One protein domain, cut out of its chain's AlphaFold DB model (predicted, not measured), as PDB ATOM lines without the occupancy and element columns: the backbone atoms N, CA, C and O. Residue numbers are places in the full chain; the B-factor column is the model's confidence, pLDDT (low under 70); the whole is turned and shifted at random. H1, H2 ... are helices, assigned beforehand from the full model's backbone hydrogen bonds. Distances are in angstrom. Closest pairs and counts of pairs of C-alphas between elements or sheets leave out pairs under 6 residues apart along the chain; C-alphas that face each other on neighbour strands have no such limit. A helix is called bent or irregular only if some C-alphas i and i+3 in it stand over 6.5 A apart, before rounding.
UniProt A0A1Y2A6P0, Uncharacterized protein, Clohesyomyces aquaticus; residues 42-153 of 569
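Overview. This is residues 42 to 153 of the 569 residues of an uncharacterized protein of Clohesyomyces aquaticus (UniProt A0A1Y2A6P0). The model is a long helical hairpin: two very long helices, H1 and H2, run opposite ways, crossing at a shallow angle, with the short link of residues 97 to 102 at one end of the rod. At the other end, residues 42 to 61 of H1 and residues 131 to 153 of H2 stand free as two arms. The printed part has 112 residues, with H1 and then H2 along the chain and no named strand, and its class is all helix. The whole is extended, with a radius of gyration of the C-alphas of 25.0 A and spans of 84 by 20 by 17 A.

Arrangement. The longest helix is H1, residues 42 to 96. It touches H2, residues 103 to 153, with 4 pairs of C-alphas within 8 A. The closest C-alphas of the two are those of Arg 76 and Arg 116, 7.5 A apart. H1 touches H2 with residues 69 to 80 alone, and H2 touches H1 with residues 116 to 123 alone. Their lines stand at a shallow tilt of 21 degrees, opposite ways, and their centres are 12.0 A apart. H1 and H2 form a helical hairpin. In both helices every O i to N i+4 pair is within hydrogen-bond range.

Along the chain. H1 has 55 residues and measures 81.0 A from its first to its last C-alpha, from C-alpha 42 at (-2.697, 56.446, 66.603) to C-alpha 96 at (22.664, -20.490, 65.844). H2 has 51 residues and measures 75.0 A, ending with C-alpha 153 at (-18.315, 49.338, 52.650). Neither helix is bent.

Size, cuts and confidence. The two C-alphas farthest apart are those of Gly 98 and Ala 153, at 84.5 A, while the C-alphas of Asn 42 and Ala 153 are 22.1 A apart. Without the stretches that stand free, the body has 69 residues and spans 53 by 17 by 12 A. The printed part has no cut, and the link from H1 to H2, with 6 residues, is short. The mean pLDDT of the printed part is 86.2, and residues 54, 57 and 61 are under 70.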
ATOM      1  N   ASN A  42      -4.011  56.960  66.198       76.44
ATOM      2  CA  ASN A  42      -2.697  56.446  66.603       76.44
ATOM      3  C   ASN A  42      -2.810  55.235  67.551       76.44
ATOM      4  O   ASN A  42      -2.100  54.239  67.383       76.44
ATOM      5  N   GLY A  43      -3.725  55.282  68.526       77.50
ATOM      6  CA  GLY A  43      -3.977  54.170  69.449       77.50
ATOM      7  C   GLY A  43      -4.576  52.928  68.774       77.50
ATOM      8  O   GLY A  43      -4.311  51.804  69.206       77.50
ATOM      9  N   LEU A  44      -5.356  53.111  67.704       76.31
ATOM     10  CA  LEU A  44      -5.870  52.030  66.858       76.31
ATOM     11  C   LEU A  44      -4.763  51.413  65.996       76.31
ATOM     12  O   LEU A  44      -4.623  50.190  65.989       76.31
ATOM     13  N   ALA A  45      -3.936  52.241  65.351       79.00
ATOM     14  CA  ALA A  45      -2.799  51.784  64.553       79.00
ATOM     15  C   ALA A  45      -1.798  50.965  65.390       79.00
ATOM     16  O   ALA A  45      -1.378  49.890  64.966       79.00
ATOM     17  N   MET A  46      -1.479  51.412  66.614       78.25
ATOM     18  CA  MET A  46      -0.621  50.650  67.534       78.25
ATOM     19  C   MET A  46      -1.193  49.269  67.878       78.25
ATOM     20  O   MET A  46      -0.458  48.286  67.848       78.25
ATOM     21  N   LYS A  47      -2.496  49.172  68.173       76.50
ATOM     22  CA  LYS A  47      -3.146  47.886  68.482       76.50
ATOM     23  C   LYS A  47      -3.207  46.953  67.275       76.50
ATOM     24  O   LYS A  47      -3.135  45.741  67.442       76.50
ATOM     25  N   GLN A  48      -3.345  47.501  66.070       79.94
ATOM     26  CA  GLN A  48      -3.323  46.707  64.844       79.94
ATOM     27  C   GLN A  48      -1.926  46.128  64.572       79.94
ATOM     28  O   GLN A  48      -1.826  44.971  64.169       79.94
ATOM     29  N   GLU A  49      -0.861  46.886  64.843       79.31
ATOM     30  CA  GLU A  49       0.514  46.378  64.754       79.31
ATOM     31  C   GLU A  49       0.815  45.349  65.858       79.31
ATOM     32  O   GLU A  49       1.388  44.305  65.573       79.31
ATOM     33  N   GLU A  50       0.351  45.564  67.094       72.81
ATOM     34  CA  GLU A  50       0.480  44.581  68.185       72.81
ATOM     35  C   GLU A  50      -0.214  43.246  67.849       72.81
ATOM     36  O   GLU A  50       0.331  42.173  68.110       72.81
ATOM     37  N   LEU A  51      -1.389  43.294  67.207       75.06
ATOM     38  CA  LEU A  51      -2.072  42.101  66.690       75.06
ATOM     39  C   LEU A  51      -1.305  41.431  65.537       75.06
ATOM     40  O   LEU A  51      -1.331  40.203  65.437       75.06
ATOM     41  N   ARG A  52      -0.614  42.206  64.688       80.25
ATOM     42  CA  ARG A  52       0.247  41.688  63.610       80.25
ATOM     43  C   ARG A  52       1.472  40.972  64.189       80.25
ATOM     44  O   ARG A  52       1.658  39.794  63.891       80.25
ATOM     45  N   ASP A  53       2.217  41.623  65.086       77.06
ATOM     46  CA  ASP A  53       3.366  41.050  65.808       77.06
ATOM     47  C   ASP A  53       2.961  39.752  66.544       77.06
ATOM     48  O   ASP A  53       3.643  38.728  66.446       77.06
ATOM     49  N   ALA A  54       1.819  39.751  67.245       67.94
ATOM     50  CA  ALA A  54       1.314  38.571  67.955       67.94
ATOM     51  C   ALA A  54       0.939  37.412  67.011       67.94
ATOM     52  O   ALA A  54       1.161  36.245  67.346       67.94
ATOM     53  N   ARG A  55       0.394  37.721  65.826       82.44
ATOM     54  CA  ARG A  55       0.070  36.738  64.785       82.44
ATOM     55  C   ARG A  55       1.330  36.127  64.176       82.44
ATOM     56  O   ARG A  55       1.419  34.906  64.083       82.44
ATOM     57  N   GLU A  56       2.301  36.952  63.790       78.69
ATOM     58  CA  GLU A  56       3.578  36.492  63.230       78.69
ATOM     59  C   GLU A  56       4.326  35.598  64.233       78.69
ATOM     60  O   GLU A  56       4.761  34.499  63.882       78.69
ATOM     61  N   ALA A  57       4.368  35.989  65.512       69.69
ATOM     62  CA  ALA A  57       4.953  35.176  66.577       69.69
ATOM     63  C   ALA A  57       4.242  33.821  66.768       69.69
ATOM     64  O   ALA A  57       4.903  32.801  66.988       69.69
ATOM     65  N   ALA A  58       2.907  33.780  66.663       74.62
ATOM     66  CA  ALA A  58       2.139  32.538  66.742       74.62
ATOM     67  C   ALA A  58       2.428  31.603  65.552       74.62
ATOM     68  O   ALA A  58       2.635  30.403  65.756       74.62
ATOM     69  N   LEU A  59       2.509  32.146  64.332       80.25
ATOM     70  CA  LEU A  59       2.852  31.391  63.122       80.25
ATOM     71  C   LEU A  59       4.281  30.824  63.188       80.25
ATOM     72  O   LEU A  59       4.472  29.638  62.915       80.25
ATOM     73  N   ALA A  60       5.265  31.614  63.628       75.44
ATOM     74  CA  ALA A  60       6.651  31.164  63.789       75.44
ATOM     75  C   ALA A  60       6.793  30.068  64.865       75.44
ATOM     76  O   ALA A  60       7.417  29.026  64.640       75.44
ATOM     77  N   ALA A  61       6.152  30.244  66.030       68.12
ATOM     78  CA  ALA A  61       6.135  29.228  67.087       68.12
ATOM     79  C   ALA A  61       5.528  27.904  66.592       68.12
ATOM     80  O   ALA A  61       6.053  26.820  66.863       68.12
ATOM     81  N   ARG A  62       4.449  27.998  65.812       82.88
ATOM     82  CA  ARG A  62       3.766  26.858  65.206       82.88
ATOM     83  C   ARG A  62       4.626  26.148  64.161       82.88
ATOM     84  O   ARG A  62       4.742  24.923  64.201       82.88
ATOM     85  N   TYR A  63       5.289  26.901  63.289       81.25
ATOM     86  CA  TYR A  63       6.223  26.358  62.307       81.25
ATOM     87  C   TYR A  63       7.392  25.609  62.974       81.25
ATOM     88  O   TYR A  63       7.728  24.484  62.588       81.25
ATOM     89  N   SER A  64       7.936  26.161  64.065       74.31
ATOM     90  CA  SER A  64       8.946  25.489  64.893       74.31
ATOM     91  C   SER A  64       8.450  24.149  65.460       74.31
ATOM     92  O   SER A  64       9.160  23.143  65.387       74.31
ATOM     93  N   MET A  65       7.210  24.090  65.963       80.00
ATOM     94  CA  MET A  65       6.611  22.844  66.465       80.00
ATOM     95  C   MET A  65       6.424  21.781  65.371       80.00
ATOM     96  O   MET A  65       6.613  20.593  65.645       80.00
ATOM     97  N   GLN A  66       6.094  22.178  64.138       84.81
ATOM     98  CA  GLN A  66       5.982  21.250  63.004       84.81
ATOM     99  C   GLN A  66       7.332  20.610  62.658       84.81
ATOM    100  O   GLN A  66       7.404  19.389  62.502       84.81
ATOM    101  N   ILE A  67       8.410  21.405  62.615       84.12
ATOM    102  CA  ILE A  67       9.777  20.897  62.417       84.12
ATOM    103  C   ILE A  67      10.136  19.894  63.520       84.12
ATOM    104  O   ILE A  67      10.555  18.777  63.219       84.12
ATOM    105  N   GLN A  68       9.911  20.254  64.788       80.50
ATOM    106  CA  GLN A  68      10.214  19.382  65.928       80.50
ATOM    107  C   GLN A  68       9.421  18.065  65.883       80.50
ATOM    108  O   GLN A  68       9.977  17.005  66.173       80.50
ATOM    109  N   ARG A  69       8.141  18.079  65.473       86.69
ATOM    110  CA  ARG A  69       7.355  16.840  65.320       86.69
ATOM    111  C   ARG A  69       7.857  15.978  64.161       86.69
ATOM    112  O   ARG A  69       7.917  14.757  64.304       86.69
ATOM    113  N   ALA A  70       8.239  16.584  63.036       85.81
ATOM    114  CA  ALA A  70       8.827  15.860  61.910       85.81
ATOM    115  C   ALA A  70      10.160  15.192  62.302       85.81
ATOM    116  O   ALA A  70      10.386  14.027  61.969       85.81
ATOM    117  N   GLU A  71      11.000  15.888  63.075       87.19
ATOM    118  CA  GLU A  71      12.238  15.339  63.637       87.19
ATOM    119  C   GLU A  71      11.962  14.177  64.607       87.19
ATOM    120  O   GLU A  71      12.534  13.098  64.440       87.19
ATOM    121  N   LEU A  72      11.036  14.340  65.561       86.25
ATOM    122  CA  LEU A  72      10.644  13.280  66.502       86.25
ATOM    123  C   LEU A  72      10.108  12.029  65.790       86.25
ATOM    124  O   LEU A  72      10.526  10.917  66.115       86.25
ATOM    125  N   SER A  73       9.249  12.201  64.782       90.06
ATOM    126  CA  SER A  73       8.733  11.102  63.954       90.06
ATOM    127  C   SER A  73       9.866  10.372  63.214       90.06
ATOM    128  O   SER A  73       9.937   9.138  63.233       90.06
ATOM    129  N   GLY A  74      10.821  11.122  62.650       88.81
ATOM    130  CA  GLY A  74      12.027  10.571  62.027       88.81
ATOM    131  C   GLY A  74      12.900   9.779  63.008       88.81
ATOM    132  O   GLY A  74      13.295   8.648  62.711       88.81
ATOM    133  N   ILE A  75      13.141  10.319  64.208       88.69
ATOM    134  CA  ILE A  75      13.879   9.641  65.286       88.69
ATOM    135  C   ILE A  75      13.147   8.363  65.720       88.69
ATOM    136  O   ILE A  75      13.784   7.315  65.848       88.69
ATOM    137  N   ARG A  76      11.818   8.401  65.892       93.62
ATOM    138  CA  ARG A  76      11.003   7.228  66.256       93.62
ATOM    139  C   ARG A  76      11.067   6.139  65.186       93.62
ATOM    140  O   ARG A  76      11.239   4.964  65.521       93.62
ATOM    141  N   GLN A  77      10.979   6.510  63.908       93.31
ATOM    142  CA  GLN A  77      11.126   5.574  62.792       93.31
ATOM    143  C   GLN A  77      12.534   4.960  62.772       93.31
ATOM    144  O   GLN A  77      12.670   3.735  62.711       93.31
ATOM    145  N   GLN A  78      13.583   5.779  62.893       93.38
ATOM    146  CA  GLN A  78      14.968   5.311  62.927       93.38
ATOM    147  C   GLN A  78      15.211   4.356  64.104       93.38
ATOM    148  O   GLN A  78      15.720   3.250  63.894       93.38
ATOM    149  N   ALA A  79      14.794   4.728  65.317       91.81
ATOM    150  CA  ALA A  79      14.877   3.882  66.504       91.81
ATOM    151  C   ALA A  79      14.178   2.532  66.277       91.81
ATOM    152  O   ALA A  79      14.782   1.485  66.512       91.81
ATOM    153  N   GLY A  80      12.965   2.543  65.712       94.50
ATOM    154  CA  GLY A  80      12.222   1.323  65.403       94.50
ATOM    155  C   GLY A  80      12.888   0.419  64.357       94.50
ATOM    156  O   GLY A  80      12.821  -0.806  64.474       94.50
ATOM    157  N   THR A  81      13.587   0.986  63.364       94.88
ATOM    158  CA  THR A  81      14.388   0.182  62.417       94.88
ATOM    159  C   THR A  81      15.626  -0.430  63.075       94.88
ATOM    160  O   THR A  81      15.931  -1.599  62.840       94.88
ATOM    161  N   MET A  82      16.317   0.321  63.936       94.88
ATOM    162  CA  MET A  82      17.509  -0.151  64.648       94.88
ATOM    163  C   MET A  82      17.169  -1.249  65.662       94.88
ATOM    164  O   MET A  82      17.874  -2.255  65.729       94.88
ATOM    165  N   GLU A  83      16.057  -1.095  66.381       95.56
ATOM    166  CA  GLU A  83      15.459  -2.104  67.261       95.56
ATOM    167  C   GLU A  83      15.145  -3.400  66.496       95.56
ATOM    168  O   GLU A  83      15.606  -4.476  66.880       95.56
ATOM    169  N   ALA A  84      14.447  -3.306  65.357       94.19
ATOM    170  CA  ALA A  84      14.123  -4.469  64.530       94.19
ATOM    171  C   ALA A  84      15.383  -5.195  64.014       94.19
ATOM    172  O   ALA A  84      15.449  -6.427  64.044       94.19
ATOM    173  N   ILE A  85      16.414  -4.450  63.594       96.62
ATOM    174  CA  ILE A  85      17.709  -5.010  63.168       96.62
ATOM    175  C   ILE A  85      18.438  -5.685  64.340       96.62
ATOM    176  O   ILE A  85      19.033  -6.750  64.156       96.62
ATOM    177  N   PHE A  86      18.419  -5.083  65.532       96.62
ATOM    178  CA  PHE A  86      19.018  -5.657  66.737       96.62
ATOM    179  C   PHE A  86      18.341  -6.980  67.112       96.62
ATOM    180  O   PHE A  86      19.022  -7.998  67.247       96.62
ATOM    181  N   MET A  87      17.010  -6.995  67.186       96.38
ATOM    182  CA  MET A  87      16.243  -8.182  67.559       96.38
ATOM    183  C   MET A  87      16.388  -9.311  66.536       96.38
ATOM    184  O   MET A  87      16.583 -10.458  66.930       96.38
ATOM    185  N   ALA A  88      16.410  -9.002  65.235       94.69
ATOM    186  CA  ALA A  88      16.680  -9.995  64.193       94.69
ATOM    187  C   ALA A  88      18.082 -10.629  64.324       94.69
ATOM    188  O   ALA A  88      18.243 -11.835  64.120       94.69
ATOM    189  N   LYS A  89      19.102  -9.840  64.697       97.62
ATOM    190  CA  LYS A  89      20.460 -10.348  64.966       97.62
ATOM    191  C   LYS A  89      20.518 -11.196  66.235       97.62
ATOM    192  O   LYS A  89      21.156 -12.244  66.211       97.62
ATOM    193  N   LEU A  90      19.861 -10.765  67.312       96.69
ATOM    194  CA  LEU A  90      19.800 -11.492  68.583       96.69
ATOM    195  C   LEU A  90      19.098 -12.848  68.419       96.69
ATOM    196  O   LEU A  90      19.629 -13.874  68.832       96.69
ATOM    197  N   ASP A  91      17.952 -12.863  67.742       95.19
ATOM    198  CA  ASP A  91      17.194 -14.073  67.421       95.19
ATOM    199  C   ASP A  91      18.005 -15.021  66.509       95.19
ATOM    200  O   ASP A  91      18.125 -16.215  66.785       95.19
ATOM    201  N   SER A  92      18.673 -14.499  65.470       97.00
ATOM    202  CA  SER A  92      19.596 -15.310  64.659       97.00
ATOM    203  C   SER A  92      20.765 -15.878  65.473       97.00
ATOM    204  O   SER A  92      21.155 -17.021  65.246       97.00
ATOM    205  N   PHE A  93      21.327 -15.112  66.413       98.06
ATOM    206  CA  PHE A  93      22.423 -15.558  67.273       98.06
ATOM    207  C   PHE A  93      21.989 -16.690  68.215       98.06
ATOM    208  O   PHE A  93      22.667 -17.714  68.281       98.06
ATOM    209  N   LEU A  94      20.838 -16.549  68.879       97.38
ATOM    210  CA  LEU A  94      20.293 -17.572  69.777       97.38
ATOM    211  C   LEU A  94      19.940 -18.858  69.017       97.38
ATOM    212  O   LEU A  94      20.362 -19.942  69.424       97.38
ATOM    213  N   ARG A  95      19.301 -18.742  67.843       97.12
ATOM    214  CA  ARG A  95      19.023 -19.893  66.966       97.12
ATOM    215  C   ARG A  95      20.291 -20.610  66.496       97.12
ATOM    216  O   ARG A  95      20.304 -21.838  66.471       97.12
ATOM    217  N   ASN A  96      21.371 -19.885  66.199       98.25
ATOM    218  CA  ASN A  96      22.664 -20.490  65.844       98.25
ATOM    219  C   ASN A  96      23.322 -21.255  67.011       98.25
ATOM    220  O   ASN A  96      24.138 -22.141  66.765       98.25
ATOM    221  N   LEU A  97      22.974 -20.933  68.261       98.06
ATOM    222  CA  LEU A  97      23.413 -21.658  69.459       98.06
ATOM    223  C   LEU A  97      22.470 -22.809  69.856       98.06
ATOM    224  O   LEU A  97      22.762 -23.524  70.811       98.06
ATOM    225  N   GLY A  98      21.344 -22.989  69.156       98.06
ATOM    226  CA  GLY A  98      20.294 -23.932  69.556       98.06
ATOM    227  C   GLY A  98      19.553 -23.519  70.833       98.06
ATOM    228  O   GLY A  98      18.962 -24.371  71.492       98.06
ATOM    229  N   LEU A  99      19.601 -22.233  71.196       98.12
ATOM    230  CA  LEU A  99      18.905 -21.674  72.352       98.12
ATOM    231  C   LEU A  99      17.573 -21.055  71.920       98.12
ATOM    232  O   LEU A  99      17.497 -20.352  70.910       98.12
ATOM    233  N   GLU A 100      16.529 -21.286  72.713       96.88
ATOM    234  CA  GLU A 100      15.266 -20.561  72.571       96.88
ATOM    235  C   GLU A 100      15.397 -19.122  73.088       96.88
ATOM    236  O   GLU A 100      16.280 -18.795  73.884       96.88
ATOM    237  N   PHE A 101      14.518 -18.239  72.612       96.69
ATOM    238  CA  PHE A 101      14.540 -16.829  72.986       96.69
ATOM    239  C   PHE A 101      13.990 -16.638  74.415       96.69
ATOM    240  O   PHE A 101      12.832 -16.999  74.640       96.69
ATOM    241  N   PRO A 102      14.753 -16.064  75.372       97.38
ATOM    242  CA  PRO A 102      14.298 -15.895  76.753       97.38
ATOM    243  C   PRO A 102      12.992 -15.103  76.860       97.38
ATOM    244  O   PRO A 102      12.831 -14.053  76.227       97.38
ATOM    245  N   VAL A 103      12.059 -15.594  77.678       97.00
ATOM    246  CA  VAL A 103      10.701 -15.040  77.791       97.00
ATOM    247  C   VAL A 103      10.733 -13.613  78.338       97.00
ATOM    248  O   VAL A 103       9.998 -12.754  77.860       97.00
ATOM    249  N   GLU A 104      11.645 -13.335  79.266       96.25
ATOM    250  CA  GLU A 104      11.836 -12.036  79.915       96.25
ATOM    251  C   GLU A 104      12.315 -10.977  78.912       96.25
ATOM    252  O   GLU A 104      11.787  -9.867  78.869       96.25
ATOM    253  N   LEU A 105      13.273 -11.334  78.045       94.44
ATOM    254  CA  LEU A 105      13.737 -10.450  76.969       94.44
ATOM    255  C   LEU A 105      12.640 -10.206  75.931       94.44
ATOM    256  O   LEU A 105      12.558  -9.115  75.367       94.44
ATOM    257  N   LYS A 106      11.802 -11.217  75.667       95.00
ATOM    258  CA  LYS A 106      10.692 -11.085  74.723       95.00
ATOM    259  C   LYS A 106       9.643 -10.125  75.272       95.00
ATOM    260  O   LYS A 106       9.254  -9.204  74.560       95.00
ATOM    261  N   GLN A 107       9.253 -10.304  76.533       96.88
ATOM    262  CA  GLN A 107       8.323  -9.418  77.223       96.88
ATOM    263  C   GLN A 107       8.847  -7.976  77.244       96.88
ATOM    264  O   GLN A 107       8.135  -7.081  76.806       96.88
ATOM    265  N   GLY A 108      10.101  -7.752  77.656       95.75
ATOM    266  CA  GLY A 108      10.679  -6.403  77.696       95.75
ATOM    267  C   GLY A 108      10.712  -5.711  76.327       95.75
ATOM    268  O   GLY A 108      10.428  -4.523  76.225       95.75
ATOM    269  N   HIS A 109      10.987  -6.446  75.246       95.88
ATOM    270  CA  HIS A 109      10.892  -5.900  73.888       95.88
ATOM    271  C   HIS A 109       9.442  -5.650  73.442       95.88
ATOM    272  O   HIS A 109       9.167  -4.637  72.803       95.88
ATOM    273  N   ASP A 110       8.502  -6.533  73.780       95.31
ATOM    274  CA  ASP A 110       7.088  -6.329  73.462       95.31
ATOM    275  C   ASP A 110       6.512  -5.112  74.242       95.31
ATOM    276  O   ASP A 110       5.700  -4.368  73.689       95.31
ATOM    277  N   GLU A 111       7.006  -4.820  75.455       96.88
ATOM    278  CA  GLU A 111       6.718  -3.596  76.231       96.88
ATOM    279  C   GLU A 111       7.311  -2.320  75.592       96.88
ATOM    280  O   GLU A 111       6.628  -1.292  75.497       96.88
ATOM    281  N   VAL A 112       8.554  -2.373  75.090       93.88
ATOM    282  CA  VAL A 112       9.168  -1.262  74.330       93.88
ATOM    283  C   VAL A 112       8.396  -1.001  73.034       93.88
ATOM    284  O   VAL A 112       8.068   0.153  72.736       93.88
ATOM    285  N   ARG A 113       8.010  -2.057  72.303       94.75
ATOM    286  CA  ARG A 113       7.169  -1.939  71.104       94.75
ATOM    287  C   ARG A 113       5.831  -1.273  71.429       94.75
ATOM    288  O   ARG A 113       5.471  -0.312  70.751       94.75
ATOM    289  N   ALA A 114       5.129  -1.731  72.466       94.75
ATOM    290  CA  ALA A 114       3.851  -1.151  72.885       94.75
ATOM    291  C   ALA A 114       3.988   0.338  73.257       94.75
ATOM    292  O   ALA A 114       3.151   1.158  72.880       94.75
ATOM    293  N   SER A 115       5.086   0.713  73.920       93.38
ATOM    294  CA  SER A 115       5.399   2.114  74.243       93.38
ATOM    295  C   SER A 115       5.613   2.964  72.982       93.38
ATOM    296  O   SER A 115       5.098   4.076  72.880       93.38
ATOM    297  N   ARG A 116       6.319   2.425  71.979       93.81
ATOM    298  CA  ARG A 116       6.580   3.074  70.681       93.81
ATOM    299  C   ARG A 116       5.325   3.200  69.804       93.81
ATOM    300  O   ARG A 116       5.210   4.148  69.026       93.81
ATOM    301  N   GLU A 117       4.399   2.249  69.909       92.81
ATOM    302  CA  GLU A 117       3.082   2.288  69.257       92.81
ATOM    303  C   GLU A 117       2.163   3.321  69.926       92.81
ATOM    304  O   GLU A 117       1.562   4.133  69.225       92.81
ATOM    305  N   SER A 118       2.146   3.373  71.263       94.56
ATOM    306  CA  SER A 118       1.442   4.404  72.043       94.56
ATOM    307  C   SER A 118       1.964   5.821  71.763       94.56
ATOM    308  O   SER A 118       1.186   6.762  71.629       94.56
ATOM    309  N   LEU A 119       3.280   5.989  71.585       91.62
ATOM    310  CA  LEU A 119       3.845   7.272  71.157       91.62
ATOM    311  C   LEU A 119       3.363   7.660  69.747       91.62
ATOM    312  O   LEU A 119       2.994   8.807  69.515       91.62
ATOM    313  N   GLY A 120       3.303   6.694  68.824       92.94
ATOM    314  CA  GLY A 120       2.823   6.921  67.460       92.94
ATOM    315  C   GLY A 120       1.341   7.297  67.363       92.94
ATOM    316  O   GLY A 120       0.983   8.091  66.495       92.94
ATOM    317  N   SER A 121       0.476   6.777  68.242       91.69
ATOM    318  CA  SER A 121      -0.934   7.191  68.279       91.69
ATOM    319  C   SER A 121      -1.100   8.603  68.846       91.69
ATOM    320  O   SER A 121      -1.868   9.384  68.294       91.69
ATOM    321  N   VAL A 122      -0.324   8.967  69.872       86.38
ATOM    322  CA  VAL A 122      -0.287  10.335  70.416       86.38
ATOM    323  C   VAL A 122       0.226  11.339  69.375       86.38
ATOM    324  O   VAL A 122      -0.384  12.392  69.198       86.38
ATOM    325  N   GLU A 123       1.293  11.012  68.635       89.81
ATOM    326  CA  GLU A 123       1.780  11.819  67.502       89.81
ATOM    327  C   GLU A 123       0.688  12.053  66.445       89.81
ATOM    328  O   GLU A 123       0.502  13.187  66.001       89.81
ATOM    329  N   ALA A 124      -0.058  11.007  66.070       88.00
ATOM    330  CA  ALA A 124      -1.150  11.112  65.103       88.00
ATOM    331  C   ALA A 124      -2.285  12.023  65.607       88.00
ATOM    332  O   ALA A 124      -2.736  12.895  64.866       88.00
ATOM    333  N   THR A 125      -2.689  11.890  66.877       84.50
ATOM    334  CA  THR A 125      -3.703  12.763  67.497       84.50
ATOM    335  C   THR A 125      -3.266  14.232  67.527       84.50
ATOM    336  O   THR A 125      -4.093  15.115  67.311       84.50
ATOM    337  N   TYR A 126      -1.979  14.521  67.756       85.75
ATOM    338  CA  TYR A 126      -1.470  15.895  67.683       85.75
ATOM    339  C   TYR A 126      -1.517  16.473  66.266       85.75
ATOM    340  O   TYR A 126      -1.824  17.654  66.112       85.75
ATOM    341  N   THR A 127      -1.243  15.665  65.241       86.75
ATOM    342  CA  THR A 127      -1.341  16.096  63.838       86.75
ATOM    343  C   THR A 127      -2.787  16.368  63.428       86.75
ATOM    344  O   THR A 127      -3.057  17.452  62.922       86.75
ATOM    345  N   GLU A 128      -3.735  15.483  63.752       85.94
ATOM    346  CA  GLU A 128      -5.169  15.717  63.504       85.94
ATOM    347  C   GLU A 128      -5.681  16.979  64.226       85.94
ATOM    348  O   GLU A 128      -6.373  17.816  63.639       85.94
ATOM    349  N   ALA A 129      -5.305  17.161  65.498       79.06
ATOM    350  CA  ALA A 129      -5.675  18.353  66.256       79.06
ATOM    351  C   ALA A 129      -5.119  19.633  65.611       79.06
ATOM    352  O   ALA A 129      -5.827  20.635  65.523       79.06
ATOM    353  N   GLU A 130      -3.873  19.604  65.136       83.88
ATOM    354  CA  GLU A 130      -3.240  20.733  64.460       83.88
ATOM    355  C   GLU A 130      -3.861  21.045  63.089       83.88
ATOM    356  O   GLU A 130      -4.060  22.216  62.774       83.88
ATOM    357  N   GLU A 131      -4.217  20.034  62.297       82.69
ATOM    358  CA  GLU A 131      -4.949  20.206  61.034       82.69
ATOM    359  C   GLU A 131      -6.326  20.849  61.264       82.69
ATOM    360  O   GLU A 131      -6.741  21.744  60.522       82.69
ATOM    361  N   ASN A 132      -7.007  20.480  62.353       79.00
ATOM    362  CA  ASN A 132      -8.249  21.128  62.763       79.00
ATOM    363  C   ASN A 132      -8.031  22.584  63.236       79.00
ATOM    364  O   ASN A 132      -8.823  23.461  62.890       79.00
ATOM    365  N   TYR A 133      -6.949  22.881  63.968       78.69
ATOM    366  CA  TYR A 133      -6.593  24.267  64.317       78.69
ATOM    367  C   TYR A 133      -6.266  25.111  63.076       78.69
ATOM    368  O   TYR A 133      -6.756  26.233  62.984       78.69
ATOM    369  N   ASN A 134      -5.547  24.552  62.096       81.31
ATOM    370  CA  ASN A 134      -5.323  25.134  60.763       81.31
ATOM    371  C   ASN A 134      -6.638  25.616  60.134       81.31
ATOM    372  O   ASN A 134      -6.785  26.778  59.761       81.31
ATOM    373  N   LEU A 135      -7.625  24.717  60.066       80.00
ATOM    374  CA  LEU A 135      -8.920  24.998  59.455       80.00
ATOM    375  C   LEU A 135      -9.715  26.061  60.233       80.00
ATOM    376  O   LEU A 135     -10.422  26.876  59.633       80.00
ATOM    377  N   LEU A 136      -9.611  26.075  61.565       74.94
ATOM    378  CA  LEU A 136     -10.235  27.092  62.416       74.94
ATOM    379  C   LEU A 136      -9.579  28.472  62.248       74.94
ATOM    380  O   LEU A 136     -10.300  29.466  62.165       74.94
ATOM    381  N   GLU A 137      -8.251  28.533  62.157       80.50
ATOM    382  CA  GLU A 137      -7.460  29.751  61.935       80.50
ATOM    383  C   GLU A 137      -7.730  30.361  60.549       80.50
ATOM    384  O   GLU A 137      -8.009  31.560  60.428       80.50
ATOM    385  N   TRP A 138      -7.763  29.527  59.506       80.38
ATOM    386  CA  TRP A 138      -8.150  29.942  58.156       80.38
ATOM    387  C   TRP A 138      -9.590  30.485  58.134       80.38
ATOM    388  O   TRP A 138      -9.828  31.606  57.682       80.38
ATOM    389  N   ARG A 139     -10.555  29.774  58.740       72.25
ATOM    390  CA  ARG A 139     -11.950  30.251  58.861       72.25
ATOM    391  C   ARG A 139     -12.096  31.525  59.688       72.25
ATOM    392  O   ARG A 139     -13.011  32.310  59.429       72.25
ATOM    393  N   PHE A 140     -11.256  31.726  60.702       78.00
ATOM    394  CA  PHE A 140     -11.227  32.969  61.469       78.00
ATOM    395  C   PHE A 140     -10.747  34.126  60.587       78.00
ATOM    396  O   PHE A 140     -11.450  35.129  60.482       78.00
ATOM    397  N   THR A 141      -9.641  33.934  59.864       79.56
ATOM    398  CA  THR A 141      -9.104  34.912  58.903       79.56
ATOM    399  C   THR A 141     -10.144  35.289  57.847       79.56
ATOM    400  O   THR A 141     -10.388  36.468  57.611       79.56
ATOM    401  N   GLN A 142     -10.850  34.310  57.270       78.50
ATOM    402  CA  GLN A 142     -11.924  34.583  56.311       78.50
ATOM    403  C   GLN A 142     -13.049  35.439  56.917       78.50
ATOM    404  O   GLN A 142     -13.564  36.347  56.263       78.50
ATOM    405  N   LYS A 143     -13.436  35.204  58.179       74.50
ATOM    406  CA  LYS A 143     -14.438  36.032  58.878       74.50
ATOM    407  C   LYS A 143     -13.928  37.442  59.164       74.50
ATOM    408  O   LYS A 143     -14.700  38.388  59.020       74.50
ATOM    409  N   GLU A 144     -12.661  37.574  59.539       77.88
ATOM    410  CA  GLU A 144     -11.985  38.845  59.794       77.88
ATOM    411  C   GLU A 144     -11.893  39.702  58.518       77.88
ATOM    412  O   GLU A 144     -12.400  40.825  58.496       77.88
ATOM    413  N   SER A 145     -11.393  39.151  57.408       77.31
ATOM    414  CA  SER A 145     -11.362  39.830  56.103       77.31
ATOM    415  C   SER A 145     -12.763  40.260  55.643       77.31
ATOM    416  O   SER A 145     -12.968  41.391  55.196       77.31
ATOM    417  N   ASN A 146     -13.770  39.398  55.829       72.12
ATOM    418  CA  ASN A 146     -15.170  39.734  55.557       72.12
ATOM    419  C   ASN A 146     -15.724  40.837  56.477       72.12
ATOM    420  O   ASN A 146     -16.606  41.593  56.057       72.12
ATOM    421  N   PHE A 147     -15.256  40.933  57.723       79.38
ATOM    422  CA  PHE A 147     -15.633  42.000  58.648       79.38
ATOM    423  C   PHE A 147     -15.039  43.341  58.204       79.38
ATOM    424  O   PHE A 147     -15.800  44.298  58.043       79.38
ATOM    425  N   TYR A 148     -13.737  43.402  57.900       77.50
ATOM    426  CA  TYR A 148     -13.093  44.625  57.403       77.50
ATOM    427  C   TYR A 148     -13.708  45.111  56.085       77.50
ATOM    428  O   TYR A 148     -14.033  46.292  55.961       77.50
ATOM    429  N   MET A 149     -13.985  44.208  55.137       75.62
ATOM    430  CA  MET A 149     -14.686  44.547  53.889       75.62
ATOM    431  C   MET A 149     -16.064  45.188  54.135       75.62
ATOM    432  O   MET A 149     -16.418  46.166  53.474       75.62
ATOM    433  N   LYS A 150     -16.838  44.685  55.106       76.19
ATOM    434  CA  LYS A 150     -18.155  45.244  55.471       76.19
ATOM    435  C   LYS A 150     -18.039  46.573  56.215       76.19
ATOM    436  O   LYS A 150     -18.796  47.495  55.921       76.19
ATOM    437  N   ALA A 151     -17.091  46.693  57.145       76.31
ATOM    438  CA  ALA A 151     -16.816  47.943  57.849       76.31
ATOM    439  C   ALA A 151     -16.424  49.056  56.859       76.31
ATOM    440  O   ALA A 151     -16.986  50.149  56.907       76.31
ATOM    441  N   ARG A 152     -15.558  48.736  55.887       75.94
ATOM    442  CA  ARG A 152     -15.140  49.632  54.801       75.94
ATOM    443  C   ARG A 152     -16.285  50.010  53.859       75.94
ATOM    444  O   ARG A 152     -16.411  51.175  53.490       75.94
ATOM    445  N   ALA A 153     -17.142  49.058  53.485       76.50
ATOM    446  CA  ALA A 153     -18.315  49.338  52.650       76.50
ATOM    447  C   ALA A 153     -19.298  50.323  53.315       76.50
ATOM    448  O   ALA A 153     -19.979  51.070  52.618       76.50
TER     449      ALA A 153